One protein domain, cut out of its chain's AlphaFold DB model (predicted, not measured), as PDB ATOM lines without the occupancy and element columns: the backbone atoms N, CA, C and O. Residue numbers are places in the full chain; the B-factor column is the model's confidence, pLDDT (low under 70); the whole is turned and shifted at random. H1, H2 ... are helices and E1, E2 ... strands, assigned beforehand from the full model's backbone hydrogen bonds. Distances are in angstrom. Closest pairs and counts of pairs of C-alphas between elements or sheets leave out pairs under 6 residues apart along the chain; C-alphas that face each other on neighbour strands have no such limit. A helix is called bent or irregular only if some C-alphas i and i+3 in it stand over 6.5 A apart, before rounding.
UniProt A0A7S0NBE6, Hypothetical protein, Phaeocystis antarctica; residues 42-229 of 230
ATOM      1  N   LEU A  42     -51.210 -25.177   7.422       78.44
ATOM      2  CA  LEU A  42     -50.448 -26.432   7.415       78.44
ATOM      3  C   LEU A  42     -50.137 -26.956   6.008       78.44
ATOM      4  O   LEU A  42     -49.152 -27.678   5.830       78.44
ATOM      5  N   GLY A  43     -50.970 -26.596   5.029       81.12
ATOM      6  CA  GLY A  43     -50.788 -26.919   3.615       81.12
ATOM      7  C   GLY A  43     -49.854 -25.959   2.876       81.12
ATOM      8  O   GLY A  43     -49.567 -26.188   1.700       81.12
ATOM      9  N   GLN A  44     -49.363 -24.898   3.530       89.31
ATOM     10  CA  GLN A  44     -48.394 -23.986   2.931       89.31
ATOM     11  C   GLN A  44     -47.149 -24.765   2.495       89.31
ATOM     12  O   GLN A  44     -46.537 -25.476   3.293       89.31
ATOM     13  N   SER A  45     -46.773 -24.625   1.221       92.12
ATOM     14  CA  SER A  45     -45.604 -25.293   0.647       92.12
ATOM     15  C   SER A  45     -44.394 -24.365   0.598       92.12
ATOM     16  O   SER A  45     -44.481 -23.193   0.230       92.12
ATOM     17  N   PHE A  46     -43.243 -24.920   0.948       94.44
ATOM     18  CA  PHE A  46     -41.938 -24.282   0.905       94.44
ATOM     19  C   PHE A  46     -41.092 -24.946  -0.175       94.44
ATOM     20  O   PHE A  46     -41.065 -26.172  -0.289       94.44
ATOM     21  N   ARG A  47     -40.394 -24.132  -0.970       93.69
ATOM     22  CA  ARG A  47     -39.464 -24.596  -2.008       93.69
ATOM     23  C   ARG A  47     -38.027 -24.526  -1.513       93.69
ATOM     24  O   ARG A  47     -37.698 -23.668  -0.696       93.69
ATOM     25  N   ARG A  48     -37.168 -25.376  -2.073       93.56
ATOM     26  CA  ARG A  48     -35.710 -25.324  -1.881       93.56
ATOM     27  C   ARG A  48     -35.124 -23.937  -2.159       93.56
ATOM     28  O   ARG A  48     -35.700 -23.126  -2.886       93.56
ATOM     29  N   ALA A  49     -33.935 -23.693  -1.616       91.31
ATOM     30  CA  ALA A  49     -33.108 -22.545  -1.980       91.31
ATOM     31  C   ALA A  49     -32.608 -22.629  -3.427       91.31
ATOM     32  O   ALA A  49     -32.513 -21.615  -4.115       91.31
ATOM     33  N   GLU A  50     -32.339 -23.842  -3.905       87.44
ATOM     34  CA  GLU A  50     -32.132 -24.121  -5.323       87.44
ATOM     35  C   GLU A  50     -33.464 -24.002  -6.061       87.44
ATOM     36  O   GLU A  50     -34.240 -24.950  -6.138       87.44
ATOM     37  N   VAL A  51     -33.742 -22.810  -6.591       80.44
ATOM     38  CA  VAL A  51     -35.046 -22.450  -7.178       80.44
ATOM     39  C   VAL A  51     -35.447 -23.286  -8.400       80.44
ATOM     40  O   VAL A  51     -36.615 -23.291  -8.780       80.44
ATOM     41  N   TRP A  52     -34.492 -23.985  -9.014       83.69
ATOM     42  CA  TRP A  52     -34.708 -24.928 -10.117       83.69
ATOM     43  C   TRP A  52     -34.991 -26.363  -9.649       83.69
ATOM     44  O   TRP A  52     -35.313 -27.208 -10.482       83.69
ATOM     45  N   SER A  53     -34.890 -26.660  -8.350       86.25
ATOM     46  CA  SER A  53     -35.333 -27.941  -7.799       86.25
ATOM     47  C   SER A  53     -36.862 -28.006  -7.750       86.25
ATOM     48  O   SER A  53     -37.540 -27.028  -7.420       86.25
ATOM     49  N   SER A  54     -37.412 -29.180  -8.063       88.88
ATOM     50  CA  SER A  54     -38.837 -29.482  -7.905       88.88
ATOM     51  C   SER A  54     -39.222 -29.851  -6.471       88.88
ATOM     52  O   SER A  54     -40.410 -29.995  -6.189       88.88
ATOM     53  N   ASP A  55     -38.248 -30.027  -5.573       91.06
ATOM     54  CA  ASP A  55     -38.513 -30.435  -4.197       91.06
ATOM     55  C   ASP A  55     -39.288 -29.352  -3.448       91.06
ATOM     56  O   ASP A  55     -38.913 -28.170  -3.411       91.06
ATOM     57  N   THR A  56     -40.352 -29.787  -2.783       94.38
ATOM     58  CA  THR A  56     -41.163 -28.945  -1.909       94.38
ATOM     59  C   THR A  56     -41.489 -29.685  -0.623       94.38
ATOM     60  O   THR A  56     -41.492 -30.914  -0.588       94.38
ATOM     61  N   ALA A  57     -41.746 -28.928   0.437       96.12
ATOM     62  CA  ALA A  57     -42.136 -29.456   1.736       96.12
ATOM     63  C   ALA A  57     -43.294 -28.631   2.290       96.12
ATOM     64  O   ALA A  57     -43.285 -27.405   2.173       96.12
ATOM     65  N   THR A  58     -44.292 -29.279   2.881       95.56
ATOM     66  CA  THR A  58     -45.373 -28.559   3.563       95.56
ATOM     67  C   THR A  58     -44.897 -28.021   4.911       95.56
ATOM     68  O   THR A  58     -43.884 -28.470   5.455       95.56
ATOM     69  N   LEU A  59     -45.641 -27.083   5.496       94.62
ATOM     70  CA  LEU A  59     -45.370 -26.608   6.853       94.62
ATOM     71  C   LEU A  59     -45.381 -27.752   7.875       94.62
ATOM     72  O   LEU A  59     -44.548 -27.786   8.778       94.62
ATOM     73  N   THR A  60     -46.277 -28.725   7.694       95.00
ATOM     74  CA  THR A  60     -46.317 -29.932   8.531       95.00
ATOM     75  C   THR A  60     -45.012 -30.723   8.434       95.00
ATOM     76  O   THR A  60     -44.493 -31.163   9.458       95.00
ATOM     77  N   ASP A  61     -44.456 -30.876   7.229       96.38
ATOM     78  CA  ASP A  61     -43.200 -31.605   7.024       96.38
ATOM     79  C   ASP A  61     -42.013 -30.875   7.659       96.38
ATOM     80  O   ASP A  61     -41.175 -31.492   8.318       96.38
ATOM     81  N   VAL A  62     -41.969 -29.548   7.508       96.75
ATOM     82  CA  VAL A  62     -40.960 -28.682   8.137       96.75
ATOM     83  C   VAL A  62     -40.995 -28.834   9.656       96.75
ATOM     84  O   VAL A  62     -39.959 -29.049  10.284       96.75
ATOM     85  N   ILE A  63     -42.188 -28.774  10.247       96.12
ATOM     86  CA  ILE A  63     -42.368 -28.933  11.691       96.12
ATOM     87  C   ILE A  63     -41.954 -30.334  12.139       96.12
ATOM     88  O   ILE A  63     -41.264 -30.448  13.150       96.12
ATOM     89  N   ASN A  64     -42.289 -31.381  11.372       96.94
ATOM     90  CA  ASN A  64     -41.868 -32.756  11.656       96.94
ATOM     91  C   ASN A  64     -40.338 -32.869  11.760       96.94
ATOM     92  O   ASN A  64     -39.832 -33.517  12.668       96.94
ATOM     93  N   VAL A  65     -39.589 -32.198  10.879       97.56
ATOM     94  CA  VAL A  65     -38.118 -32.168  10.955       97.56
ATOM     95  C   VAL A  65     -37.645 -31.388  12.181       97.56
ATOM     96  O   VAL A  65     -36.811 -31.878  12.935       97.56
ATOM     97  N   VAL A  66     -38.151 -30.170  12.394       96.81
ATOM     98  CA  VAL A  66     -37.666 -29.267  13.457       96.81
ATOM     99  C   VAL A  66     -37.984 -29.790  14.863       96.81
ATOM    100  O   VAL A  66     -37.203 -29.576  15.788       96.81
ATOM    101  N   GLY A  67     -39.104 -30.493  15.036       96.19
ATOM    102  CA  GLY A  67     -39.533 -31.030  16.329       96.19
ATOM    103  C   GLY A  67     -38.848 -32.325  16.770       96.19
ATOM    104  O   GLY A  67     -39.141 -32.809  17.863       96.19
ATOM    105  N   ARG A  68     -37.957 -32.888  15.943       97.12
ATOM    106  CA  ARG A  68     -37.211 -34.129  16.233       97.12
ATOM    107  C   ARG A  68     -35.858 -33.923  16.898       97.12
ATOM    108  O   ARG A  68     -35.233 -34.889  17.305       97.12
ATOM    109  N   TRP A  69     -35.382 -32.691  16.978       96.88
ATOM    110  CA  TRP A  69     -34.080 -32.377  17.552       96.88
ATOM    111  C   TRP A  69     -34.129 -30.999  18.188       96.88
ATOM    112  O   TRP A  69     -34.851 -30.121  17.716       96.88
ATOM    113  N   GLU A  70     -33.347 -30.802  19.239       94.88
ATOM    114  CA  GLU A  70     -33.177 -29.529  19.935       94.88
ATOM    115  C   GLU A  70     -31.786 -28.933  19.668       94.88
ATOM    116  O   GLU A  70     -31.653 -27.712  19.570       94.88
ATOM    117  N   SER A  71     -30.772 -29.782  19.463       96.38
ATOM    118  CA  SER A  71     -29.399 -29.395  19.125       96.38
ATOM    119  C   SER A  71     -28.833 -30.218  17.966       96.38
ATOM    120  O   SER A  71     -29.103 -31.407  17.805       96.38
ATOM    121  N   SER A  72     -27.959 -29.594  17.177       96.88
ATOM    122  CA  SER A  72     -27.154 -30.255  16.147       96.88
ATOM    123  C   SER A  72     -26.292 -31.399  16.683       96.88
ATOM    124  O   SER A  72     -25.923 -32.293  15.923       96.88
ATOM    125  N   SER A  73     -25.988 -31.413  17.984       97.06
ATOM    126  CA  SER A  73     -25.254 -32.509  18.626       97.06
ATOM    127  C   SER A  73     -25.946 -33.873  18.517       97.06
ATOM    128  O   SER A  73     -25.247 -34.881  18.507       97.06
ATOM    129  N   GLU A  74     -27.270 -33.909  18.350       97.31
ATOM    130  CA  GLU A  74     -28.066 -35.143  18.288       97.31
ATOM    131  C   GLU A  74     -27.966 -35.871  16.938       97.31
ATOM    132  O   GLU A  74     -28.212 -37.070  16.863       97.31
ATOM    133  N   TRP A  75     -27.603 -35.163  15.862       96.25
ATOM    134  CA  TRP A  75     -27.617 -35.714  14.499       96.25
ATOM    135  C   TRP A  75     -26.362 -35.419  13.675       96.25
ATOM    136  O   TRP A  75     -26.243 -35.904  12.552       96.25
ATOM    137  N   ARG A  76     -25.417 -34.611  14.165       94.81
ATOM    138  CA  ARG A  76     -24.234 -34.200  13.382       94.81
ATOM    139  C   ARG A  76     -23.258 -35.332  13.053       94.81
ATOM    140  O   ARG A  76     -22.445 -35.175  12.141       94.81
ATOM    141  N   GLU A  77     -23.276 -36.417  13.818       94.44
ATOM    142  CA  GLU A  77     -22.346 -37.535  13.658       94.44
ATOM    143  C   GLU A  77     -22.802 -38.474  12.548       94.44
ATOM    144  O   GLU A  77     -23.992 -38.679  12.353       94.44
ATOM    145  N   ARG A  78     -21.864 -39.033  11.782       92.88
ATOM    146  CA  ARG A  78     -22.182 -39.913  10.654       92.88
ATOM    147  C   ARG A  78     -21.463 -41.238  10.808       92.88
ATOM    148  O   ARG A  78     -20.284 -41.268  11.150       92.88
ATOM    149  N   THR A  79     -22.165 -42.316  10.498       88.88
ATOM    150  CA  THR A  79     -21.621 -43.682  10.483       88.88
ATOM    151  C   THR A  79     -21.576 -44.269   9.073       88.88
ATOM    152  O   THR A  79     -20.749 -45.136   8.801       88.88
ATOM    153  N   GLU A  80     -22.397 -43.752   8.155       89.69
ATOM    154  CA  GLU A  80     -22.519 -44.237   6.781       89.69
ATOM    155  C   GLU A  80     -21.839 -43.302   5.772       89.69
ATOM    156  O   GLU A  80     -22.137 -42.098   5.677       89.69
ATOM    157  N   PHE A  81     -20.944 -43.876   4.967       90.62
ATOM    158  CA  PHE A  81     -20.140 -43.157   3.984       90.62
ATOM    159  C   PHE A  81     -20.137 -43.875   2.642       90.62
ATOM    160  O   PHE A  81     -20.137 -45.102   2.579       90.62
ATOM    161  N   ARG A  82     -20.102 -43.085   1.571       84.88
ATOM    162  CA  ARG A  82     -19.874 -43.576   0.213       84.88
ATOM    163  C   ARG A  82     -18.390 -43.449  -0.123       84.88
ATOM    164  O   ARG A  82     -17.825 -42.363   0.019       84.88
ATOM    165  N   GLU A  83     -17.770 -44.563  -0.496       75.31
ATOM    166  CA  GLU A  83     -16.330 -44.669  -0.795       75.31
ATOM    167  C   GLU A  83     -16.068 -45.049  -2.266       75.31
ATOM    168  O   GLU A  83     -14.925 -45.154  -2.688       75.31
ATOM    169  N   ASP A  84     -17.122 -45.165  -3.076       64.81
ATOM    170  CA  ASP A  84     -17.128 -45.492  -4.509       64.81
ATOM    171  C   ASP A  84     -16.649 -44.346  -5.427       64.81
ATOM    172  O   ASP A  84     -16.877 -44.362  -6.636       64.81
ATOM    173  N   VAL A  85     -15.958 -43.347  -4.872       61.62
ATOM    174  CA  VAL A  85     -15.418 -42.210  -5.626       61.62
ATOM    175  C   VAL A  85     -13.937 -42.467  -5.899       61.62
ATOM    176  O   VAL A  85     -13.093 -42.179  -5.053       61.62
ATOM    177  N   ASP A  86     -13.625 -43.017  -7.077       54.44
ATOM    178  CA  ASP A  86     -12.245 -43.233  -7.534       54.44
ATOM    179  C   ASP A  86     -11.393 -41.967  -7.328       54.44
ATOM    180  O   ASP A  86     -11.681 -40.906  -7.891       54.44
ATOM    181  N   GLU A  87     -10.296 -42.096  -6.575       52.22
ATOM    182  CA  GLU A  87      -9.409 -40.999  -6.146       52.22
ATOM    183  C   GLU A  87      -8.785 -40.182  -7.301       52.22
ATOM    184  O   GLU A  87      -8.217 -39.114  -7.072       52.22
ATOM    185  N   GLY A  88      -8.915 -40.641  -8.551       47.72
ATOM    186  CA  GLY A  88      -8.427 -39.971  -9.761       47.72
ATOM    187  C   GLY A  88      -9.485 -39.216 -10.574       47.72
ATOM    188  O   GLY A  88      -9.132 -38.454 -11.473       47.72
ATOM    189  N   LYS A  89     -10.778 -39.381 -10.271       49.91
ATOM    190  CA  LYS A  89     -11.855 -38.598 -10.881       49.91
ATOM    191  C   LYS A  89     -12.277 -37.534  -9.880       49.91
ATOM    192  O   LYS A  89     -13.295 -37.657  -9.207       49.91
ATOM    193  N   LEU A  90     -11.501 -36.453  -9.798       45.41
ATOM    194  CA  LEU A  90     -12.017 -35.177  -9.301       45.41
ATOM    195  C   LEU A  90     -13.092 -34.705 -10.289       45.41
ATOM    196  O   LEU A  90     -12.858 -33.847 -11.137       45.41
ATOM    197  N   LEU A  91     -14.258 -35.348 -10.219       48.19
ATOM    198  CA  LEU A  91     -15.473 -34.915 -10.874       48.19
ATOM    199  C   LEU A  91     -15.727 -33.493 -10.380       48.19
ATOM    200  O   LEU A  91     -15.466 -33.167  -9.218       48.19
ATOM    201  N   PHE A  92     -16.117 -32.643 -11.323       49.06
ATOM    202  CA  PHE A  92     -16.385 -31.217 -11.188       49.06
ATOM    203  C   PHE A  92     -17.024 -30.839  -9.838       49.06
ATOM    204  O   PHE A  92     -17.663 -31.661  -9.189       49.06
ATOM    205  N   PHE A  93     -16.888 -29.572  -9.432       49.12
ATOM    206  CA  PHE A  93     -17.321 -28.985  -8.147       49.12
ATOM    207  C   PHE A  93     -18.766 -29.295  -7.662       49.12
ATOM    208  O   PHE A  93     -19.123 -28.876  -6.564       49.12
ATOM    209  N   GLU A  94     -19.579 -30.027  -8.423       56.69
ATOM    210  CA  GLU A  94     -20.996 -30.312  -8.182       56.69
ATOM    211  C   GLU A  94     -21.361 -31.807  -8.322       56.69
ATOM    212  O   GLU A  94     -22.516 -32.132  -8.573       56.69
ATOM    213  N   ASP A  95     -20.414 -32.743  -8.164       66.06
ATOM    214  CA  ASP A  95     -20.780 -34.167  -8.106       66.06
ATOM    215  C   ASP A  95     -21.670 -34.450  -6.868       66.06
ATOM    216  O   ASP A  95     -21.222 -34.231  -5.730       66.06
ATOM    217  N   PRO A  96     -22.908 -34.955  -7.060       70.31
ATOM    218  CA  PRO A  96     -23.858 -35.215  -5.978       70.31
ATOM    219  C   PRO A  96     -23.373 -36.261  -4.965       70.31
ATOM    220  O   PRO A  96     -23.905 -36.323  -3.855       70.31
ATOM    221  N   VAL A  97     -22.364 -37.071  -5.300       78.06
ATOM    222  CA  VAL A  97     -21.812 -38.103  -4.411       78.06
ATOM    223  C   VAL A  97     -20.802 -37.522  -3.420       78.06
ATOM    224  O   VAL A  97     -20.698 -38.010  -2.293       78.06
ATOM    225  N   GLN A  98     -20.098 -36.435  -3.767       79.50
ATOM    226  CA  GLN A  98     -19.034 -35.878  -2.918       79.50
ATOM    227  C   GLN A  98     -19.456 -35.622  -1.459       79.50
ATOM    228  O   GLN A  98     -18.692 -36.006  -0.565       79.50
ATOM    229  N   PRO A  99     -20.629 -35.021  -1.163       85.94
ATOM    230  CA  PRO A  99     -21.072 -34.775   0.213       85.94
ATOM    231  C   PRO A  99     -21.188 -36.044   1.076       85.94
ATOM    232  O   PRO A  99     -21.064 -35.971   2.302       85.94
ATOM    233  N   TYR A 100     -21.386 -37.212   0.458       89.12
ATOM    234  CA  TYR A 100     -21.545 -38.494   1.145       89.12
ATOM    235  C   TYR A 100     -20.215 -39.143   1.552       89.12
ATOM    236  O   TYR A 100     -20.218 -40.083   2.346       89.12
ATOM    237  N   THR A 101     -19.079 -38.623   1.091       89.62
ATOM    238  CA  THR A 101     -17.756 -39.196   1.384       89.62
ATOM    239  C   THR A 101     -17.291 -38.944   2.821       89.62
ATOM    240  O   THR A 101     -17.579 -37.900   3.420       89.62
ATOM    241  N   ARG A 102     -16.481 -39.869   3.357       91.12
ATOM    242  CA  ARG A 102     -15.803 -39.713   4.657       91.12
ATOM    243  C   ARG A 102     -14.920 -38.465   4.696       91.12
ATOM    244  O   ARG A 102     -14.995 -37.681   5.633       91.12
ATOM    245  N   LYS A 103     -14.181 -38.196   3.616       89.38
ATOM    246  CA  LYS A 103     -13.320 -37.008   3.486       89.38
ATOM    247  C   LYS A 103     -14.074 -35.692   3.706       89.38
ATOM    248  O   LYS A 103     -13.551 -34.784   4.356       89.38
ATOM    249  N   LYS A 104     -15.295 -35.554   3.167       88.44
ATOM    250  CA  LYS A 104     -16.122 -34.355   3.397       88.44
ATOM    251  C   LYS A 104     -16.646 -34.290   4.829       88.44
ATOM    252  O   LYS A 104     -16.697 -33.194   5.386       88.44
ATOM    253  N   TYR A 105     -16.987 -35.427   5.429       92.75
ATOM    254  CA  TYR A 105     -17.382 -35.482   6.835       92.75
ATOM    255  C   TYR A 105     -16.243 -35.059   7.769       92.75
ATOM    256  O   TYR A 105     -16.425 -34.115   8.537       92.75
ATOM    257  N   ASP A 106     -15.049 -35.633   7.626       93.19
ATOM    258  CA  ASP A 106     -13.879 -35.274   8.439       93.19
ATOM    259  C   ASP A 106     -13.533 -33.786   8.281       93.19
ATOM    260  O   ASP A 106     -13.182 -33.091   9.235       93.19
ATOM    261  N   MET A 107     -13.691 -33.248   7.066       92.81
ATOM    262  CA  MET A 107     -13.575 -31.813   6.826       92.81
ATOM    263  C   MET A 107     -14.620 -31.006   7.606       92.81
ATOM    264  O   MET A 107     -14.242 -30.014   8.223       92.81
ATOM    265  N   SER A 108     -15.892 -31.412   7.608       93.75
ATOM    266  CA  SER A 108     -16.936 -30.715   8.369       93.75
ATOM    267  C   SER A 108     -16.680 -30.736   9.877       93.75
ATOM    268  O   SER A 108     -16.813 -29.697  10.522       93.75
ATOM    269  N   VAL A 109     -16.196 -31.863  10.413       95.06
ATOM    270  CA  VAL A 109     -15.848 -32.011  11.834       95.06
ATOM    271  C   VAL A 109     -14.717 -31.057  12.212       95.06
ATOM    272  O   VAL A 109     -14.844 -30.306  13.176       95.06
ATOM    273  N   ARG A 110     -13.640 -30.998  11.413       95.62
ATOM    274  CA  ARG A 110     -12.526 -30.053  11.644       95.62
ATOM    275  C   ARG A 110     -12.963 -28.587  11.612       95.62
ATOM    276  O   ARG A 110     -12.366 -27.765  12.296       95.62
ATOM    277  N   LEU A 111     -13.976 -28.258  10.810       94.75
ATOM    278  CA  LEU A 111     -14.543 -26.911  10.705       94.75
ATOM    279  C   LEU A 111     -15.616 -26.619  11.769       94.75
ATOM    280  O   LEU A 111     -16.227 -25.553  11.725       94.75
ATOM    281  N   GLY A 112     -15.902 -27.551  12.687       96.06
ATOM    282  CA  GLY A 112     -16.962 -27.384  13.688       96.06
ATOM    283  C   GLY A 112     -18.348 -27.191  13.064       96.06
ATOM    284  O   GLY A 112     -19.144 -26.383  13.547       96.06
ATOM    285  N   SER A 113     -18.608 -27.865  11.942       96.19
ATOM    286  CA  SER A 113     -19.803 -27.677  11.122       96.19
ATOM    287  C   SER A 113     -20.557 -28.983  10.907       96.19
ATOM    288  O   SER A 113     -19.958 -30.045  10.742       96.19
ATOM    289  N   ALA A 114     -21.887 -28.915  10.876       94.75
ATOM    290  CA  ALA A 114     -22.723 -30.032  10.465       94.75
ATOM    291  C   ALA A 114     -22.937 -29.989   8.955       94.75
ATOM    292  O   ALA A 114     -22.964 -28.921   8.338       94.75
ATOM    293  N   SER A 115     -23.104 -31.171   8.371       94.44
ATOM    294  CA  SER A 115     -23.413 -31.324   6.954       94.44
ATOM    295  C   SER A 115     -24.877 -31.688   6.753       94.44
ATOM    296  O   SER A 115     -25.465 -32.383   7.581       94.44
ATOM    297  N   ARG A 116     -25.444 -31.287   5.614       94.56
ATOM    298  CA  ARG A 116     -26.797 -31.686   5.191       94.56
ATOM    299  C   ARG A 116     -27.001 -33.197   5.222       94.56
ATOM    300  O   ARG A 116     -28.034 -33.675   5.676       94.56
ATOM    301  N   VAL A 117     -25.988 -33.938   4.778       94.31
ATOM    302  CA  VAL A 117     -26.014 -35.403   4.741       94.31
ATOM    303  C   VAL A 117     -26.156 -36.000   6.141       94.31
ATOM    304  O   VAL A 117     -26.863 -36.987   6.295       94.31
ATOM    305  N   ALA A 118     -25.552 -35.389   7.166       96.00
ATOM    306  CA  ALA A 118     -25.714 -35.863   8.541       96.00
ATOM    307  C   ALA A 118     -27.179 -35.769   8.999       96.00
ATOM    308  O   ALA A 118     -27.717 -36.725   9.550       96.00
ATOM    309  N   LEU A 119     -27.854 -34.654   8.698       96.56
ATOM    310  CA  LEU A 119     -29.274 -34.508   9.016       96.56
ATOM    311  C   LEU A 119     -30.125 -35.526   8.242       96.56
ATOM    312  O   LEU A 119     -30.982 -36.171   8.833       96.56
ATOM    313  N   LEU A 120     -29.854 -35.715   6.944       95.38
ATOM    314  CA  LEU A 120     -30.557 -36.697   6.106       95.38
ATOM    315  C   LEU A 120     -30.459 -38.125   6.657       95.38
ATOM    316  O   LEU A 120     -31.462 -38.834   6.675       95.38
ATOM    317  N   GLN A 121     -29.273 -38.532   7.112       95.19
ATOM    318  CA  GLN A 121     -29.025 -39.884   7.616       95.19
ATOM    319  C   GLN A 121     -29.699 -40.139   8.969       95.19
ATOM    320  O   GLN A 121     -30.213 -41.229   9.201       95.19
ATOM    321  N   ASN A 122     -29.730 -39.139   9.850       96.88
ATOM    322  CA  ASN A 122     -30.077 -39.373  11.252       96.88
ATOM    323  C   ASN A 122     -31.493 -38.935  11.641       96.88
ATOM    324  O   ASN A 122     -32.037 -39.448  12.615       96.88
ATOM    325  N   ILE A 123     -32.127 -38.018  10.903       96.62
ATOM    326  CA  ILE A 123     -33.378 -37.392  11.360       96.62
ATOM    327  C   ILE A 123     -34.533 -38.380  11.572       96.62
ATOM    328  O   ILE A 123     -35.315 -38.214  12.503       96.62
ATOM    329  N   ASN A 124     -34.641 -39.420  10.740       94.94
ATOM    330  CA  ASN A 124     -35.707 -40.419  10.860       94.94
ATOM    331  C   ASN A 124     -35.516 -41.342  12.075       94.94
ATOM    332  O   ASN A 124     -36.485 -41.949  12.526       94.94
ATOM    333  N   ALA A 125     -34.299 -41.430  12.622       94.94
ATOM    334  CA  ALA A 125     -34.022 -42.168  13.852       94.94
ATOM    335  C   ALA A 125     -34.355 -41.354  15.115       94.94
ATOM    336  O   ALA A 125     -34.494 -41.929  16.195       94.94
ATOM    337  N   LEU A 126     -34.491 -40.030  14.992       96.50
ATOM    338  CA  LEU A 126     -34.806 -39.160  16.116       96.50
ATOM    339  C   LEU A 126     -36.324 -39.064  16.339       96.50
ATOM    340  O   LEU A 126     -37.068 -38.784  15.389       96.50
ATOM    341  N   PRO A 127     -36.808 -39.273  17.577       96.50
ATOM    342  CA  PRO A 127     -38.217 -39.113  17.894       96.50
ATOM    343  C   PRO A 127     -38.607 -37.633  17.915       96.50
ATOM    344  O   PRO A 127     -37.844 -36.766  18.325       96.50
ATOM    345  N   PHE A 128     -39.841 -37.341  17.526       97.38
ATOM    346  CA  PHE A 128     -40.468 -36.048  17.742       97.38
ATOM    347  C   PHE A 128     -40.802 -35.898  19.232       97.38
ATOM    348  O   PHE A 128     -41.650 -36.631  19.753       97.38
ATOM    349  N   THR A 129     -40.152 -34.952  19.912       94.19
ATOM    350  CA  THR A 129     -40.236 -34.772  21.377       94.19
ATOM    351  C   THR A 129     -40.938 -33.481  21.798       94.19
ATOM    352  O   THR A 129     -41.385 -33.364  22.938       94.19
ATOM    353  N   ASN A 130     -41.086 -32.507  20.897       93.06
ATOM    354  CA  ASN A 130     -41.567 -31.176  21.261       93.06
ATOM    355  C   ASN A 130     -43.106 -31.077  21.296       93.06
ATOM    356  O   ASN A 130     -43.753 -30.651  20.340       93.06
ATOM    357  N   GLU A 131     -43.715 -31.445  22.426       93.19
ATOM    358  CA  GLU A 131     -45.179 -31.447  22.601       93.19
ATOM    359  C   GLU A 131     -45.847 -30.096  22.307       93.19
ATOM    360  O   GLU A 131     -46.928 -30.057  21.719       93.19
ATOM    361  N   ARG A 132     -45.206 -28.980  22.673       91.50
ATOM    362  CA  ARG A 132     -45.754 -27.632  22.436       91.50
ATOM    363  C   ARG A 132     -45.803 -27.301  20.953       91.50
ATOM    364  O   ARG A 132     -46.807 -26.776  20.474       91.50
ATOM    365  N   LEU A 133     -44.743 -27.642  20.231       92.69
ATOM    366  CA  LEU A 133     -44.675 -27.466  18.791       92.69
ATOM    367  C   LEU A 133     -45.743 -28.314  18.088       92.69
ATOM    368  O   LEU A 133     -46.440 -27.798  17.216       92.69
ATOM    369  N   ALA A 134     -45.942 -29.565  18.510       92.81
ATOM    370  CA  ALA A 134     -47.012 -30.405  17.972       92.81
ATOM    371  C   ALA A 134     -48.407 -29.819  18.256       92.81
ATOM    372  O   ALA A 134     -49.222 -29.662  17.341       92.81
ATOM    373  N   ALA A 135     -48.651 -29.396  19.499       89.75
ATOM    374  CA  ALA A 135     -49.908 -28.774  19.896       89.75
ATOM    375  C   ALA A 135     -50.189 -27.471  19.128       89.75
ATOM    376  O   ALA A 135     -51.348 -27.174  18.841       89.75
ATOM    377  N   SER A 136     -49.151 -26.720  18.736       86.00
ATOM    378  CA  SER A 136     -49.299 -25.476  17.959       86.00
ATOM    379  C   SER A 136     -49.929 -25.677  16.574       86.00
ATOM    380  O   SER A 136     -50.466 -24.731  16.000       86.00
ATOM    381  N   VAL A 137     -49.910 -26.913  16.066       86.88
ATOM    382  CA  VAL A 137     -50.529 -27.317  14.797       86.88
ATOM    383  C   VAL A 137     -51.676 -28.310  14.974       86.88
ATOM    384  O   VAL A 137     -52.104 -28.940  14.009       86.88
ATOM    385  N   GLY A 138     -52.174 -28.472  16.203       88.50
ATOM    386  CA  GLY A 138     -53.294 -29.365  16.498       88.50
ATOM    387  C   GLY A 138     -52.981 -30.852  16.305       88.50
ATOM    388  O   GLY A 138     -53.903 -31.626  16.068       88.50
ATOM    389  N   LYS A 139     -51.704 -31.247  16.391       91.56
ATOM    390  CA  LYS A 139     -51.264 -32.646  16.315       91.56
ATOM    391  C   LYS A 139     -50.615 -33.092  17.619       91.56
ATOM    392  O   LYS A 139     -50.127 -32.288  18.408       91.56
ATOM    393  N   SER A 140     -50.575 -34.396  17.825       94.94
ATOM    394  CA  SER A 140     -49.808 -35.042  18.886       94.94
ATOM    395  C   SER A 140     -48.393 -35.396  18.424       94.94
ATOM    396  O   SER A 140     -48.107 -35.544  17.233       94.94
ATOM    397  N   THR A 141     -47.488 -35.597  19.382       96.19
ATOM    398  CA  THR A 141     -46.149 -36.142  19.107       96.19
ATOM    399  C   THR A 141     -46.226 -37.548  18.509       96.19
ATOM    400  O   THR A 141     -45.416 -37.896  17.655       96.19
ATOM    401  N   ALA A 142     -47.224 -38.349  18.897       96.44
ATOM    402  CA  ALA A 142     -47.462 -39.681  18.344       96.44
ATOM    403  C   ALA A 142     -47.787 -39.637  16.841       96.44
ATOM    404  O   ALA A 142     -47.228 -40.417  16.073       96.44
ATOM    405  N   GLU A 143     -48.624 -38.689  16.405       95.81
ATOM    406  CA  GLU A 143     -48.935 -38.498  14.982       95.81
ATOM    407  C   GLU A 143     -47.703 -38.092  14.168       95.81
ATOM    408  O   GLU A 143     -47.514 -38.586  13.057       95.81
ATOM    409  N   PHE A 144     -46.837 -37.235  14.717       96.25
ATOM    410  CA  PHE A 144     -45.577 -36.884  14.059       96.25
ATOM    411  C   PHE A 144     -44.590 -38.048  14.008       96.25
ATOM    412  O   PHE A 144     -43.949 -38.255  12.982       96.25
ATOM    413  N   ASN A 145     -44.492 -38.838  15.078       96.81
ATOM    414  CA  ASN A 145     -43.625 -40.014  15.126       96.81
ATOM    415  C   ASN A 145     -44.064 -41.121  14.158       96.81
ATOM    416  O   ASN A 145     -43.211 -41.822  13.620       96.81
ATOM    417  N   ALA A 146     -45.368 -41.250  13.897       95.69
ATOM    418  CA  ALA A 146     -45.900 -42.192  12.914       95.69
ATOM    419  C   ALA A 146     -45.632 -41.772  11.454       95.69
ATOM    420  O   ALA A 146     -45.670 -42.616  10.559       95.69
ATOM    421  N   ALA A 147     -45.370 -40.486  11.202       92.44
ATOM    422  CA  ALA A 147     -45.128 -39.954   9.866       92.44
ATOM    423  C   ALA A 147     -43.618 -39.900   9.548       92.44
ATOM    424  O   ALA A 147     -42.877 -39.193  10.243       92.44
ATOM    425  N   PRO A 148     -43.140 -40.582   8.487       93.31
ATOM    426  CA  PRO A 148     -41.738 -40.506   8.092       93.31
ATOM    427  C   PRO A 148     -41.374 -39.097   7.614       93.31
ATOM    428  O   PRO A 148     -42.202 -38.369   7.063       93.31
ATOM    429  N   VAL A 149     -40.111 -38.720   7.795       96.44
ATOM    430  CA  VAL A 149     -39.566 -37.463   7.278       96.44
ATOM    431  C   VAL A 149     -39.030 -37.693   5.868       96.44
ATOM    432  O   VAL A 149     -38.150 -38.530   5.660       96.44
ATOM    433  N   SER A 150     -39.544 -36.930   4.902       96.19
ATOM    434  CA  SER A 150     -39.077 -36.981   3.515       96.19
ATOM    435  C   SER A 150     -37.742 -36.254   3.336       96.19
ATOM    436  O   SER A 150     -37.455 -35.259   4.003       96.19
ATOM    437  N   GLU A 151     -36.934 -36.705   2.374       95.38
ATOM    438  CA  GLU A 151     -35.682 -36.034   2.005       95.38
ATOM    439  C   GLU A 151     -35.911 -34.573   1.578       95.38
ATOM    440  O   GLU A 151     -35.157 -33.682   1.976       95.38
ATOM    441  N   ALA A 152     -36.991 -34.299   0.839       95.38
ATOM    442  CA  ALA A 152     -37.364 -32.945   0.434       95.38
ATOM    443  C   ALA A 152     -37.560 -32.014   1.645       95.38
ATOM    444  O   ALA A 152     -37.062 -30.887   1.640       95.38
ATOM    445  N   ALA A 153     -38.212 -32.495   2.709       97.12
ATOM    446  CA  ALA A 153     -38.419 -31.729   3.935       97.12
ATOM    447  C   ALA A 153     -37.107 -31.399   4.646       97.12
ATOM    448  O   ALA A 153     -36.860 -30.240   4.981       97.12
ATOM    449  N   VAL A 154     -36.230 -32.394   4.803       96.94
ATOM    450  CA  VAL A 154     -34.895 -32.196   5.388       96.94
ATOM    451  C   VAL A 154     -34.115 -31.154   4.611       96.94
ATOM    452  O   VAL A 154     -33.484 -30.266   5.181       96.94
ATOM    453  N   ASN A 155     -34.170 -31.257   3.294       95.38
ATOM    454  CA  ASN A 155     -33.436 -30.389   2.411       95.38
ATOM    455  C   ASN A 155     -33.917 -28.934   2.471       95.38
ATOM    456  O   ASN A 155     -33.091 -28.023   2.540       95.38
ATOM    457  N   VAL A 156     -35.233 -28.719   2.486       96.12
ATOM    458  CA  VAL A 156     -35.842 -27.392   2.641       96.12
ATOM    459  C   VAL A 156     -35.512 -26.794   4.016       96.12
ATOM    460  O   VAL A 156     -35.138 -25.625   4.101       96.12
ATOM    461  N   VAL A 157     -35.545 -27.597   5.082       97.31
ATOM    462  CA  VAL A 157     -35.153 -27.143   6.427       97.31
ATOM    463  C   VAL A 157     -33.667 -26.808   6.497       97.31
ATOM    464  O   VAL A 157     -33.295 -25.771   7.044       97.31
ATOM    465  N   PHE A 158     -32.801 -27.636   5.914       96.81
ATOM    466  CA  PHE A 158     -31.368 -27.364   5.911       96.81
ATOM    467  C   PHE A 158     -31.026 -26.125   5.073       96.81
ATOM    468  O   PHE A 158     -30.123 -25.383   5.442       96.81
ATOM    469  N   ASP A 159     -31.757 -25.849   3.990       95.94
ATOM    470  CA  ASP A 159     -31.609 -24.600   3.230       95.94
ATOM    471  C   ASP A 159     -31.870 -23.378   4.124       95.94
ATOM    472  O   ASP A 159     -31.063 -22.443   4.152       95.94
ATOM    473  N   ALA A 160     -32.946 -23.417   4.916       96.56
ATOM    474  CA  ALA A 160     -33.244 -22.380   5.898       96.56
ATOM    475  C   ALA A 160     -32.177 -22.305   7.008       96.56
ATOM    476  O   ALA A 160     -31.783 -21.208   7.394       96.56
ATOM    477  N   LEU A 161     -31.653 -23.442   7.490       96.38
ATOM    478  CA  LEU A 161     -30.551 -23.461   8.464       96.38
ATOM    479  C   LEU A 161     -29.266 -22.873   7.891       96.38
ATOM    480  O   LEU A 161     -28.517 -22.236   8.625       96.38
ATOM    481  N   ALA A 162     -28.969 -23.117   6.617       93.44
ATOM    482  CA  ALA A 162     -27.727 -22.692   5.993       93.44
ATOM    483  C   ALA A 162     -27.728 -21.203   5.666       93.44
ATOM    484  O   ALA A 162     -26.690 -20.549   5.815       93.44
ATOM    485  N   GLU A 163     -28.874 -20.672   5.232       90.62
ATOM    486  CA  GLU A 163     -29.006 -19.321   4.674       90.62
ATOM    487  C   GLU A 163     -27.973 -19.048   3.560       90.62
ATOM    488  O   GLU A 163     -27.543 -17.912   3.359       90.62
ATOM    489  N   SER A 164     -27.517 -20.101   2.867       83.12
ATOM    490  CA  SER A 164     -26.480 -20.028   1.837       83.12
ATOM    491  C   SER A 164     -26.509 -21.218   0.869       83.12
ATOM    492  O   SER A 164     -27.192 -22.205   1.125       83.12
ATOM    493  N   LYS A 165     -25.720 -21.154  -0.222       76.44
ATOM    494  CA  LYS A 165     -25.492 -22.296  -1.141       76.44
ATOM    495  C   LYS A 165     -24.638 -23.410  -0.493       76.44
ATOM    496  O   LYS A 165     -24.477 -24.478  -1.071       76.44
ATOM    497  N   ASN A 166     -24.047 -23.187   0.686       79.06
ATOM    498  CA  ASN A 166     -23.137 -24.162   1.285       79.06
ATOM    499  C   ASN A 166     -23.901 -25.324   1.944       79.06
ATOM    500  O   ASN A 166     -24.885 -25.126   2.650       79.06
ATOM    501  N   GLY A 167     -23.400 -26.547   1.768       83.81
ATOM    502  CA  GLY A 167     -23.912 -27.746   2.438       83.81
ATOM    503  C   GLY A 167     -23.412 -27.928   3.877       83.81
ATOM    504  O   GLY A 167     -23.661 -28.983   4.461       83.81
ATOM    505  N   LEU A 168     -22.684 -26.944   4.419       91.62
ATOM    506  CA  LEU A 168     -22.076 -26.949   5.750       91.62
ATOM    507  C   LEU A 168     -22.498 -25.715   6.553       91.62
ATOM    508  O   LEU A 168     -22.463 -24.599   6.033       91.62
ATOM    509  N   VAL A 169     -22.829 -25.918   7.829       94.62
ATOM    510  CA  VAL A 169     -23.220 -24.849   8.762       94.62
ATOM    511  C   VAL A 169     -22.588 -25.117  10.125       94.62
ATOM    512  O   VAL A 169     -22.619 -26.249  10.599       94.62
ATOM    513  N   ALA A 170     -22.008 -24.097  10.759       96.25
ATOM    514  CA  ALA A 170     -21.411 -24.230  12.087       96.25
ATOM    515  C   ALA A 170     -22.447 -24.701  13.128       96.25
ATOM    516  O   ALA A 170     -23.583 -24.230  13.109       96.25
ATOM    517  N   TYR A 171     -22.053 -25.582  14.057       95.62
ATOM    518  CA  TYR A 171     -22.974 -26.174  15.046       95.62
ATOM    519  C   TYR A 171     -23.739 -25.121  15.856       95.62
ATOM    520  O   TYR A 171     -24.962 -25.165  15.938       95.62
ATOM    521  N   ALA A 172     -23.026 -24.123  16.384       95.94
ATOM    522  CA  ALA A 172     -23.634 -23.054  17.175       95.94
ATOM    523  C   ALA A 172     -24.667 -22.244  16.373       95.94
ATOM    524  O   ALA A 172     -25.705 -21.867  16.903       95.94
ATOM    525  N   VAL A 173     -24.406 -22.024  15.080       96.38
ATOM    526  CA  VAL A 173     -25.297 -21.265  14.190       96.38
ATOM    527  C   VAL A 173     -26.570 -22.053  13.881       96.38
ATOM    528  O   VAL A 173     -27.639 -21.460  13.761       96.38
ATOM    529  N   ILE A 174     -26.481 -23.382  13.760       96.62
ATOM    530  CA  ILE A 174     -27.655 -24.246  13.586       96.62
ATOM    531  C   ILE A 174     -28.582 -24.123  14.794       96.62
ATOM    532  O   ILE A 174     -29.774 -23.862  14.624       96.62
ATOM    533  N   ASP A 175     -28.027 -24.290  15.992       97.38
ATOM    534  CA  ASP A 175     -28.792 -24.293  17.238       97.38
ATOM    535  C   ASP A 175     -29.431 -22.911  17.478       97.38
ATOM    536  O   ASP A 175     -30.620 -22.820  17.788       97.38
ATOM    537  N   GLU A 176     -28.686 -21.825  17.225       96.62
ATOM    538  CA  GLU A 176     -29.184 -20.443  17.283       96.62
ATOM    539  C   GLU A 176     -30.348 -20.202  16.307       96.62
ATOM    540  O   GLU A 176     -31.410 -19.710  16.699       96.62
ATOM    541  N   ARG A 177     -30.175 -20.561  15.027       96.25
ATOM    542  CA  ARG A 177     -31.194 -20.338  13.989       96.25
ATOM    543  C   ARG A 177     -32.457 -21.142  14.255       96.25
ATOM    544  O   ARG A 177     -33.553 -20.601  14.130       96.25
ATOM    545  N   ARG A 178     -32.314 -22.400  14.673       95.88
ATOM    546  CA  ARG A 178     -33.449 -23.240  15.062       95.88
ATOM    547  C   ARG A 178     -34.221 -22.613  16.221       95.88
ATOM    548  O   ARG A 178     -35.441 -22.504  16.143       95.88
ATOM    549  N   ALA A 179     -33.527 -22.162  17.266       95.38
ATOM    550  CA  ALA A 179     -34.168 -21.505  18.400       95.38
ATOM    551  C   ALA A 179     -34.944 -20.243  17.973       95.38
ATOM    552  O   ALA A 179     -36.040 -19.996  18.473       95.38
ATOM    553  N   ALA A 180     -34.434 -19.482  16.998       95.69
ATOM    554  CA  ALA A 180     -35.107 -18.296  16.461       95.69
ATOM    555  C   ALA A 180     -36.413 -18.599  15.693       95.69
ATOM    556  O   ALA A 180     -37.252 -17.703  15.525       95.69
ATOM    557  N   TRP A 181     -36.605 -19.842  15.239       95.25
ATOM    558  CA  TRP A 181     -37.847 -20.302  14.606       95.25
ATOM    559  C   TRP A 181     -38.930 -20.678  15.607       95.25
ATOM    560  O   TRP A 181     -40.065 -20.910  15.202       95.25
ATOM    561  N   LEU A 182     -38.615 -20.728  16.900       93.06
ATOM    562  CA  LEU A 182     -39.597 -21.000  17.936       93.06
ATOM    563  C   LEU A 182     -40.144 -19.687  18.514       93.06
ATOM    564  O   LEU A 182     -39.438 -18.694  18.726       93.06
ATOM    565  N   GLY A 183     -41.454 -19.662  18.721       87.94
ATOM    566  CA  GLY A 183     -42.158 -18.602  19.421       87.94
ATOM    567  C   GLY A 183     -41.861 -18.621  20.926       87.94
ATOM    568  O   GLY A 183     -41.448 -19.652  21.460       87.94
ATOM    569  N   PRO A 184     -42.108 -17.514  21.651       85.69
ATOM    570  CA  PRO A 184     -41.977 -17.474  23.115       85.69
ATOM    571  C   PRO A 184     -42.866 -18.500  23.838       85.69
ATOM    572  O   PRO A 184     -42.580 -18.920  24.954       85.69
ATOM    573  N   ASP A 185     -43.956 -18.897  23.191       84.31
ATOM    574  CA  ASP A 185     -44.925 -19.905  23.609       84.31
ATOM    575  C   ASP A 185     -44.539 -21.340  23.197       84.31
ATOM    576  O   ASP A 185     -45.250 -22.290  23.530       84.31
ATOM    577  N   GLY A 186     -43.401 -21.519  22.517       85.94
ATOM    578  CA  GLY A 186     -42.925 -22.806  22.003       85.94
ATOM    579  C   GLY A 186     -43.597 -23.252  20.701       85.94
ATOM    580  O   GLY A 186     -43.361 -24.375  20.263       85.94
ATOM    581  N   GLY A 187     -44.429 -22.401  20.091       90.00
ATOM    582  CA  GLY A 187     -45.013 -22.651  18.771       90.00
ATOM    583  C   GLY A 187     -44.023 -22.402  17.633       90.00
ATOM    584  O   GLY A 187     -42.965 -21.805  17.835       90.00
ATOM    585  N   PHE A 188     -44.365 -22.838  16.421       93.00
ATOM    586  CA  PHE A 188     -43.544 -22.556  15.243       93.00
ATOM    587  C   PHE A 188     -43.765 -21.130  14.734       93.00
ATOM    588  O   PHE A 188     -44.897 -20.730  14.459       93.00
ATOM    589  N   ASP A 189     -42.692 -20.373  14.530       92.88
ATOM    590  CA  ASP A 189     -42.757 -19.062  13.903       92.88
ATOM    591  C   ASP A 189     -42.481 -19.137  12.401       92.88
ATOM    592  O   ASP A 189     -41.343 -19.047  11.928       92.88
ATOM    593  N   VAL A 190     -43.568 -19.236  11.639       92.06
ATOM    594  CA  VAL A 190     -43.537 -19.319  10.174       92.06
ATOM    595  C   VAL A 190     -42.813 -18.123   9.550       92.06
ATOM    596  O   VAL A 190     -42.102 -18.286   8.559       92.06
ATOM    597  N   GLY A 191     -42.946 -16.923  10.125       92.12
ATOM    598  CA  GLY A 191     -42.315 -15.704   9.610       92.12
ATOM    599  C   GLY A 191     -40.786 -15.728   9.699       92.12
ATOM    600  O   GLY A 191     -40.107 -15.401   8.727       92.12
ATOM    601  N   ALA A 192     -40.231 -16.142  10.838       93.88
ATOM    602  CA  ALA A 192     -38.794 -16.287  11.048       93.88
ATOM    603  C   ALA A 192     -38.220 -17.379  10.146       93.88
ATOM    604  O   ALA A 192     -37.228 -17.134   9.461       93.88
ATOM    605  N   TYR A 193     -38.885 -18.536  10.084       95.75
ATOM    606  CA  TYR A 193     -38.485 -19.622   9.195       95.75
ATOM    607  C   TYR A 193     -38.488 -19.192   7.719       95.75
ATOM    608  O   TYR A 193     -37.491 -19.352   7.012       95.75
ATOM    609  N   SER A 194     -39.580 -18.568   7.266       94.88
ATOM    610  CA  SER A 194     -39.714 -18.069   5.890       94.88
ATOM    611  C   SER A 194     -38.658 -17.016   5.564       94.88
ATOM    612  O   SER A 194     -38.133 -17.001   4.455       94.88
ATOM    613  N   GLY A 195     -38.305 -16.161   6.529       94.88
ATOM    614  CA  GLY A 195     -37.227 -15.184   6.387       94.88
ATOM    615  C   GLY A 195     -35.860 -15.837   6.158       94.88
ATOM    616  O   GLY A 195     -35.144 -15.444   5.235       94.88
ATOM    617  N   SER A 196     -35.514 -16.861   6.945       95.50
ATOM    618  CA  SER A 196     -34.273 -17.629   6.760       95.50
ATOM    619  C   SER A 196     -34.236 -18.342   5.405       95.50
ATOM    620  O   SER A 196     -33.230 -18.276   4.692       95.50
ATOM    621  N   LEU A 197     -35.348 -18.956   4.988       95.50
ATOM    622  CA  LEU A 197     -35.435 -19.626   3.689       95.50
ATOM    623  C   LEU A 197     -35.343 -18.640   2.512       95.50
ATOM    624  O   LEU A 197     -34.605 -18.888   1.559       95.50
ATOM    625  N   ALA A 198     -36.029 -17.497   2.589       94.38
ATOM    626  CA  ALA A 198     -35.957 -16.450   1.569       94.38
ATOM    627  C   ALA A 198     -34.530 -15.901   1.425       94.38
ATOM    628  O   ALA A 198     -34.060 -15.650   0.314       94.38
ATOM    629  N   LYS A 199     -33.800 -15.770   2.539       94.25
ATOM    630  CA  LYS A 199     -32.384 -15.388   2.527       94.25
ATOM    631  C   LYS A 199     -31.520 -16.435   1.819       94.25
ATOM    632  O   LYS A 199     -30.672 -16.062   1.009       94.25
ATOM    633  N   ALA A 200     -31.760 -17.723   2.071       94.00
ATOM    634  CA  ALA A 200     -31.079 -18.808   1.368       94.00
ATOM    635  C   ALA A 200     -31.339 -18.752  -0.147       94.00
ATOM    636  O   ALA A 200     -30.394 -18.757  -0.937       94.00
ATOM    637  N   GLN A 201     -32.607 -18.627  -0.548       93.81
ATOM    638  CA  GLN A 201     -33.029 -18.505  -1.949       93.81
ATOM    639  C   GLN A 201     -32.357 -17.312  -2.640       93.81
ATOM    640  O   GLN A 201     -31.759 -17.466  -3.706       93.81
ATOM    641  N   ALA A 202     -32.386 -16.136  -2.009       92.56
ATOM    642  CA  ALA A 202     -31.753 -14.934  -2.542       92.56
ATOM    643  C   ALA A 202     -30.243 -15.128  -2.750       92.56
ATOM    644  O   ALA A 202     -29.715 -14.751  -3.799       92.56
ATOM    645  N   LEU A 203     -29.546 -15.760  -1.795       91.94
ATOM    646  CA  LEU A 203     -28.109 -15.995  -1.921       91.94
ATOM    647  C   LEU A 203     -27.782 -17.021  -3.009       91.94
ATOM    648  O   LEU A 203     -26.804 -16.836  -3.733       91.94
ATOM    649  N   VAL A 204     -28.582 -18.080  -3.156       90.19
ATOM    650  CA  VAL A 204     -28.395 -19.078  -4.221       90.19
ATOM    651  C   VAL A 204     -28.586 -18.446  -5.600       90.19
ATOM    652  O   VAL A 204     -27.741 -18.639  -6.478       90.19
ATOM    653  N   VAL A 205     -29.631 -17.633  -5.782       89.94
ATOM    654  CA  VAL A 205     -29.875 -16.900  -7.036       89.94
ATOM    655  C   VAL A 205     -28.724 -15.937  -7.335       89.94
ATOM    656  O   VAL A 205     -28.158 -15.978  -8.428       89.94
ATOM    657  N   ALA A 206     -28.316 -15.122  -6.357       90.50
ATOM    658  CA  ALA A 206     -27.221 -14.169  -6.528       90.50
ATOM    659  C   ALA A 206     -25.890 -14.865  -6.858       90.50
ATOM    660  O   ALA A 206     -25.196 -14.470  -7.795       90.50
ATOM    661  N   SER A 207     -25.559 -15.943  -6.138       87.31
ATOM    662  CA  SER A 207     -24.336 -16.726  -6.367       87.31
ATOM    663  C   SER A 207     -24.310 -17.329  -7.769       87.31
ATOM    664  O   SER A 207     -23.272 -17.328  -8.428       87.31
ATOM    665  N   SER A 208     -25.458 -17.809  -8.248       86.81
ATOM    666  CA  SER A 208     -25.581 -18.397  -9.582       86.81
ATOM    667  C   SER A 208     -25.424 -17.344 -10.678       86.81
ATOM    668  O   SER A 208     -24.706 -17.573 -11.647       86.81
ATOM    669  N   LEU A 209     -26.002 -16.151 -10.504       88.88
ATOM    670  CA  LEU A 209     -25.819 -15.042 -11.444       88.88
ATOM    671  C   LEU A 209     -24.347 -14.606 -11.531       88.88
ATOM    672  O   LEU A 209     -23.821 -14.388 -12.623       88.88
ATOM    673  N   ILE A 210     -23.650 -14.537 -10.395       88.81
ATOM    674  CA  ILE A 210     -22.220 -14.206 -10.372       88.81
ATOM    675  C   ILE A 210     -21.402 -15.276 -11.105       88.81
ATOM    676  O   ILE A 210     -20.563 -14.946 -11.948       88.81
ATOM    677  N   LEU A 211     -21.642 -16.554 -10.804       86.44
ATOM    678  CA  LEU A 211     -20.841 -17.650 -11.341       86.44
ATOM    679  C   LEU A 211     -21.075 -17.870 -12.841       86.44
ATOM    680  O   LEU A 211     -20.110 -18.037 -13.582       86.44
ATOM    681  N   TYR A 212     -22.330 -17.846 -13.291       86.00
ATOM    682  CA  TYR A 212     -22.683 -18.242 -14.658       86.00
ATOM    683  C   TYR A 212     -22.868 -17.074 -15.628       86.00
ATOM    684  O   TYR A 212     -22.844 -17.296 -16.835       86.00
ATOM    685  N   VAL A 213     -23.032 -15.836 -15.147       88.94
ATOM    686  CA  VAL A 213     -23.217 -14.662 -16.021       88.94
ATOM    687  C   VAL A 213     -22.058 -13.688 -15.877       88.94
ATOM    688  O   VAL A 213     -21.380 -13.380 -16.854       88.94
ATOM    689  N   VAL A 214     -21.782 -13.223 -14.658       88.81
ATOM    690  CA  VAL A 214     -20.775 -12.171 -14.444       88.81
ATOM    691  C   VAL A 214     -19.364 -12.691 -14.713       88.81
ATOM    692  O   VAL A 214     -18.601 -12.053 -15.436       88.81
ATOM    693  N   THR A 215     -19.017 -13.860 -14.172       88.56
ATOM    694  CA  THR A 215     -17.661 -14.420 -14.291       88.56
ATOM    695  C   THR A 215     -17.261 -14.676 -15.753       88.56
ATOM    696  O   THR A 215     -16.186 -14.214 -16.147       88.56
ATOM    697  N   PRO A 216     -18.099 -15.307 -16.603       90.25
ATOM    698  CA  PRO A 216     -17.778 -15.484 -18.020       90.25
ATOM    699  C   PRO A 216     -17.642 -14.166 -18.788       90.25
ATOM    700  O   PRO A 216     -16.732 -14.037 -19.605       90.25
ATOM    701  N   LEU A 217     -18.490 -13.167 -18.511       91.06
ATOM    702  CA  LEU A 217     -18.405 -11.855 -19.166       91.06
ATOM    703  C   LEU A 217     -17.101 -11.128 -18.823       91.06
ATOM    704  O   LEU A 217     -16.436 -10.594 -19.711       91.06
ATOM    705  N   VAL A 218     -16.703 -11.145 -17.548       91.19
ATOM    706  CA  VAL A 218     -15.428 -10.562 -17.105       91.19
ATOM    707  C   VAL A 218     -14.249 -11.303 -17.739       91.19
ATOM    708  O   VAL A 218     -13.326 -10.661 -18.240       91.19
ATOM    709  N   ALA A 219     -14.288 -12.638 -17.781       90.94
ATOM    710  CA  ALA A 219     -13.252 -13.437 -18.432       90.94
ATOM    711  C   ALA A 219     -13.134 -13.107 -19.931       90.94
ATOM    712  O   ALA A 219     -12.029 -12.868 -20.419       90.94
ATOM    713  N   ALA A 220     -14.259 -13.006 -20.648       91.12
ATOM    714  CA  ALA A 220     -14.287 -12.638 -22.061       91.12
ATOM    715  C   ALA A 220     -13.713 -11.232 -22.310       91.12
ATOM    716  O   ALA A 220     -12.902 -11.050 -23.219       91.12
ATOM    717  N   ALA A 221     -14.064 -10.250 -21.474       90.44
ATOM    718  CA  ALA A 221     -13.536  -8.890 -21.573       90.44
ATOM    719  C   ALA A 221     -12.014  -8.832 -21.341       90.44
ATOM    720  O   ALA A 221     -11.300  -8.124 -22.054       90.44
ATOM    721  N   LEU A 222     -11.500  -9.601 -20.373       90.69
ATOM    722  CA  LEU A 222     -10.062  -9.698 -20.109       90.69
ATOM    723  C   LEU A 222      -9.314 -10.364 -21.270       90.69
ATOM    724  O   LEU A 222      -8.274  -9.853 -21.683       90.69
ATOM    725  N   ILE A 223      -9.856 -11.450 -21.829       91.25
ATOM    726  CA  ILE A 223      -9.282 -12.125 -23.002       91.25
ATOM    727  C   ILE A 223      -9.252 -11.176 -24.204       91.25
ATOM    728  O   ILE A 223      -8.204 -11.025 -24.829       91.25
ATOM    729  N   GLY A 224     -10.354 -10.476 -24.490       90.06
ATOM    730  CA  GLY A 224     -10.419  -9.497 -25.579       90.06
ATOM    731  C   GLY A 224      -9.394  -8.371 -25.425       90.06
ATOM    732  O   GLY A 224      -8.734  -7.995 -26.392       90.06
ATOM    733  N   LYS A 225      -9.181  -7.879 -24.198       85.25
ATOM    734  CA  LYS A 225      -8.151  -6.869 -23.913       85.25
ATOM    735  C   LYS A 225      -6.732  -7.390 -24.155       85.25
ATOM    736  O   LYS A 225      -5.904  -6.639 -24.656       85.25
ATOM    737  N   VAL A 226      -6.443  -8.643 -23.797       85.88
ATOM    738  CA  VAL A 226      -5.130  -9.262 -24.046       85.88
ATOM    739  C   VAL A 226      -4.902  -9.466 -25.543       85.88
ATOM    740  O   VAL A 226      -3.835  -9.116 -26.032       85.88
ATOM    741  N   LEU A 227      -5.905  -9.959 -26.277       82.62
ATOM    742  CA  LEU A 227      -5.810 -10.172 -27.725       82.62
ATOM    743  C   LEU A 227      -5.648  -8.867 -28.517       82.62
ATOM    744  O   LEU A 227      -4.991  -8.877 -29.543       82.62
ATOM    745  N   HIS A 228      -6.202  -7.747 -28.046       76.75
ATOM    746  CA  HIS A 228      -5.996  -6.438 -28.680       76.75
ATOM    747  C   HIS A 228      -4.601  -5.830 -28.449       76.75
ATOM    748  O   HIS A 228      -4.252  -4.861 -29.118       76.75
ATOM    749  N   LEU A 229      -3.836  -6.336 -27.477       72.19
ATOM    750  CA  LEU A 229      -2.497  -5.837 -27.138       72.19
ATOM    751  C   LEU A 229      -1.363  -6.642 -27.797       72.19
ATOM    752  O   LEU A 229      -0.209  -6.228 -27.687       72.19
TER     753      LEU A 229
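What this domain is: This is residues 42 to 229 of the 230 residues of the protein "Hypothetical protein" of Phaeocystis antarctica (UniProt A0A7S0NBE6). A body of short helices is gathered round H6, and one very long helix, H8, crosses H6 with its first part and then leaves the body, so that residues 209 to 229 stick out as an arm. H1, H3 and H7 pack on H6, two small two-stranded sheets, E1 with E2 and E3 with E4, sit on opposite sides of it, H2 packs on the sheet E3 E4, and H4 and H5 lie far out in the body. The printed part has 188 residues with eight named helices and four named strands, in the order E1, E2, H1, H2, E3, H3, H4, H5, H6, E4, H7, H8; each sheet is antiparallel, and the class is mostly helix. With a radius of gyration of the C-alphas of 19.2 A it is only just compact, close to loose, and it spans 71 by 36 by 28 A, the arm making much of the length.

Where its parts are: The first sheet holds E1, residues 45 to 47, and E2, residues 56 to 58; C-alpha 45 is at (-45.604, -25.293, 0.647). The second holds E3, residues 113 to 115, and E4, residues 168 to 170. H6, residues 151 to 162, is 16.0 A long and has its C-alpha 151 at (-35.682, -36.034, 2.005). H1 is residues 59 to 66, 10.5 A; H2 residues 102 to 110, 12.4 A; H3 residues 116 to 125, 15.4 A; H7 residues 171 to 180, 14.5 A. H4, residues 131 to 135, and H5, residues 141 to 146, are shorter. H8, residues 190 to 227, is 54.3 A long and ends with C-alpha 227 at (-5.810, -10.172, -27.725). H3 is irregular, its C-alphas 121 and 124 being 7.4 A apart.

How they stand to each other: E1 and E2 form a hairpin, antiparallel at 150 degrees, with N 46 and O 57 within hydrogen-bond range at 2.8 A. The closest C-alphas of E2 and H6, those of Ala 57 and Ala 153, are 4.9 A apart. H6 is the hub, touching four helices. With residues 153 to 157 alone it touches H1, the same way at a steep tilt of 69 degrees, only just short of about perpendicular; Asp 61 and Ala 153 have the closest C-alphas, 5.7 A. H3 touches H6 at a steep tilt of 54 degrees, opposite ways, closest at the C-alphas of Leu 120 and Val 154, 6.3 A. H7 touches residues 161 to 162 of H6, about perpendicular at 83 degrees; the closest C-alphas are those of Leu 161 and Ile 174, 5.9 A. Residues 193 to 200 of H8 touch H6, about perpendicular at 76 degrees, with the C-alphas of Ala 160 and Leu 197 closest at 4.2 A. E3 and E4 are antiparallel at 148 degrees, with N 114 and O 169 at 2.8 A. The closest C-alphas of H2 and E3, those of Ser 108 and Ala 114, are 6.2 A apart, while H2 and H6 are apart. H4 and H5 touch only at the corner, and only just, with 3 pairs of C-alphas within 8 A, the closest being Ala 134 and Thr 141 at 5.9 A. Every O i to N i+4 pair is within hydrogen-bond range in H1, H2, H4, H5, H6 and H7; in H3 it is 4 of 6 and in H8 32 of 34.

The domain as a whole: The two C-alphas farthest apart, those of Ala 142 and Leu 229, are 72.4 A apart. Residues 209 to 229, of which 209 to 227 belong to H8, stand free; the body without them spans 53 by 34 by 27 A. The printed part has no cut. The link from H1 to H2, residues 67 to 101, is long and has no named element. The mean pLDDT of the printed part is 89.5, and residues 84 to 95 are under 70.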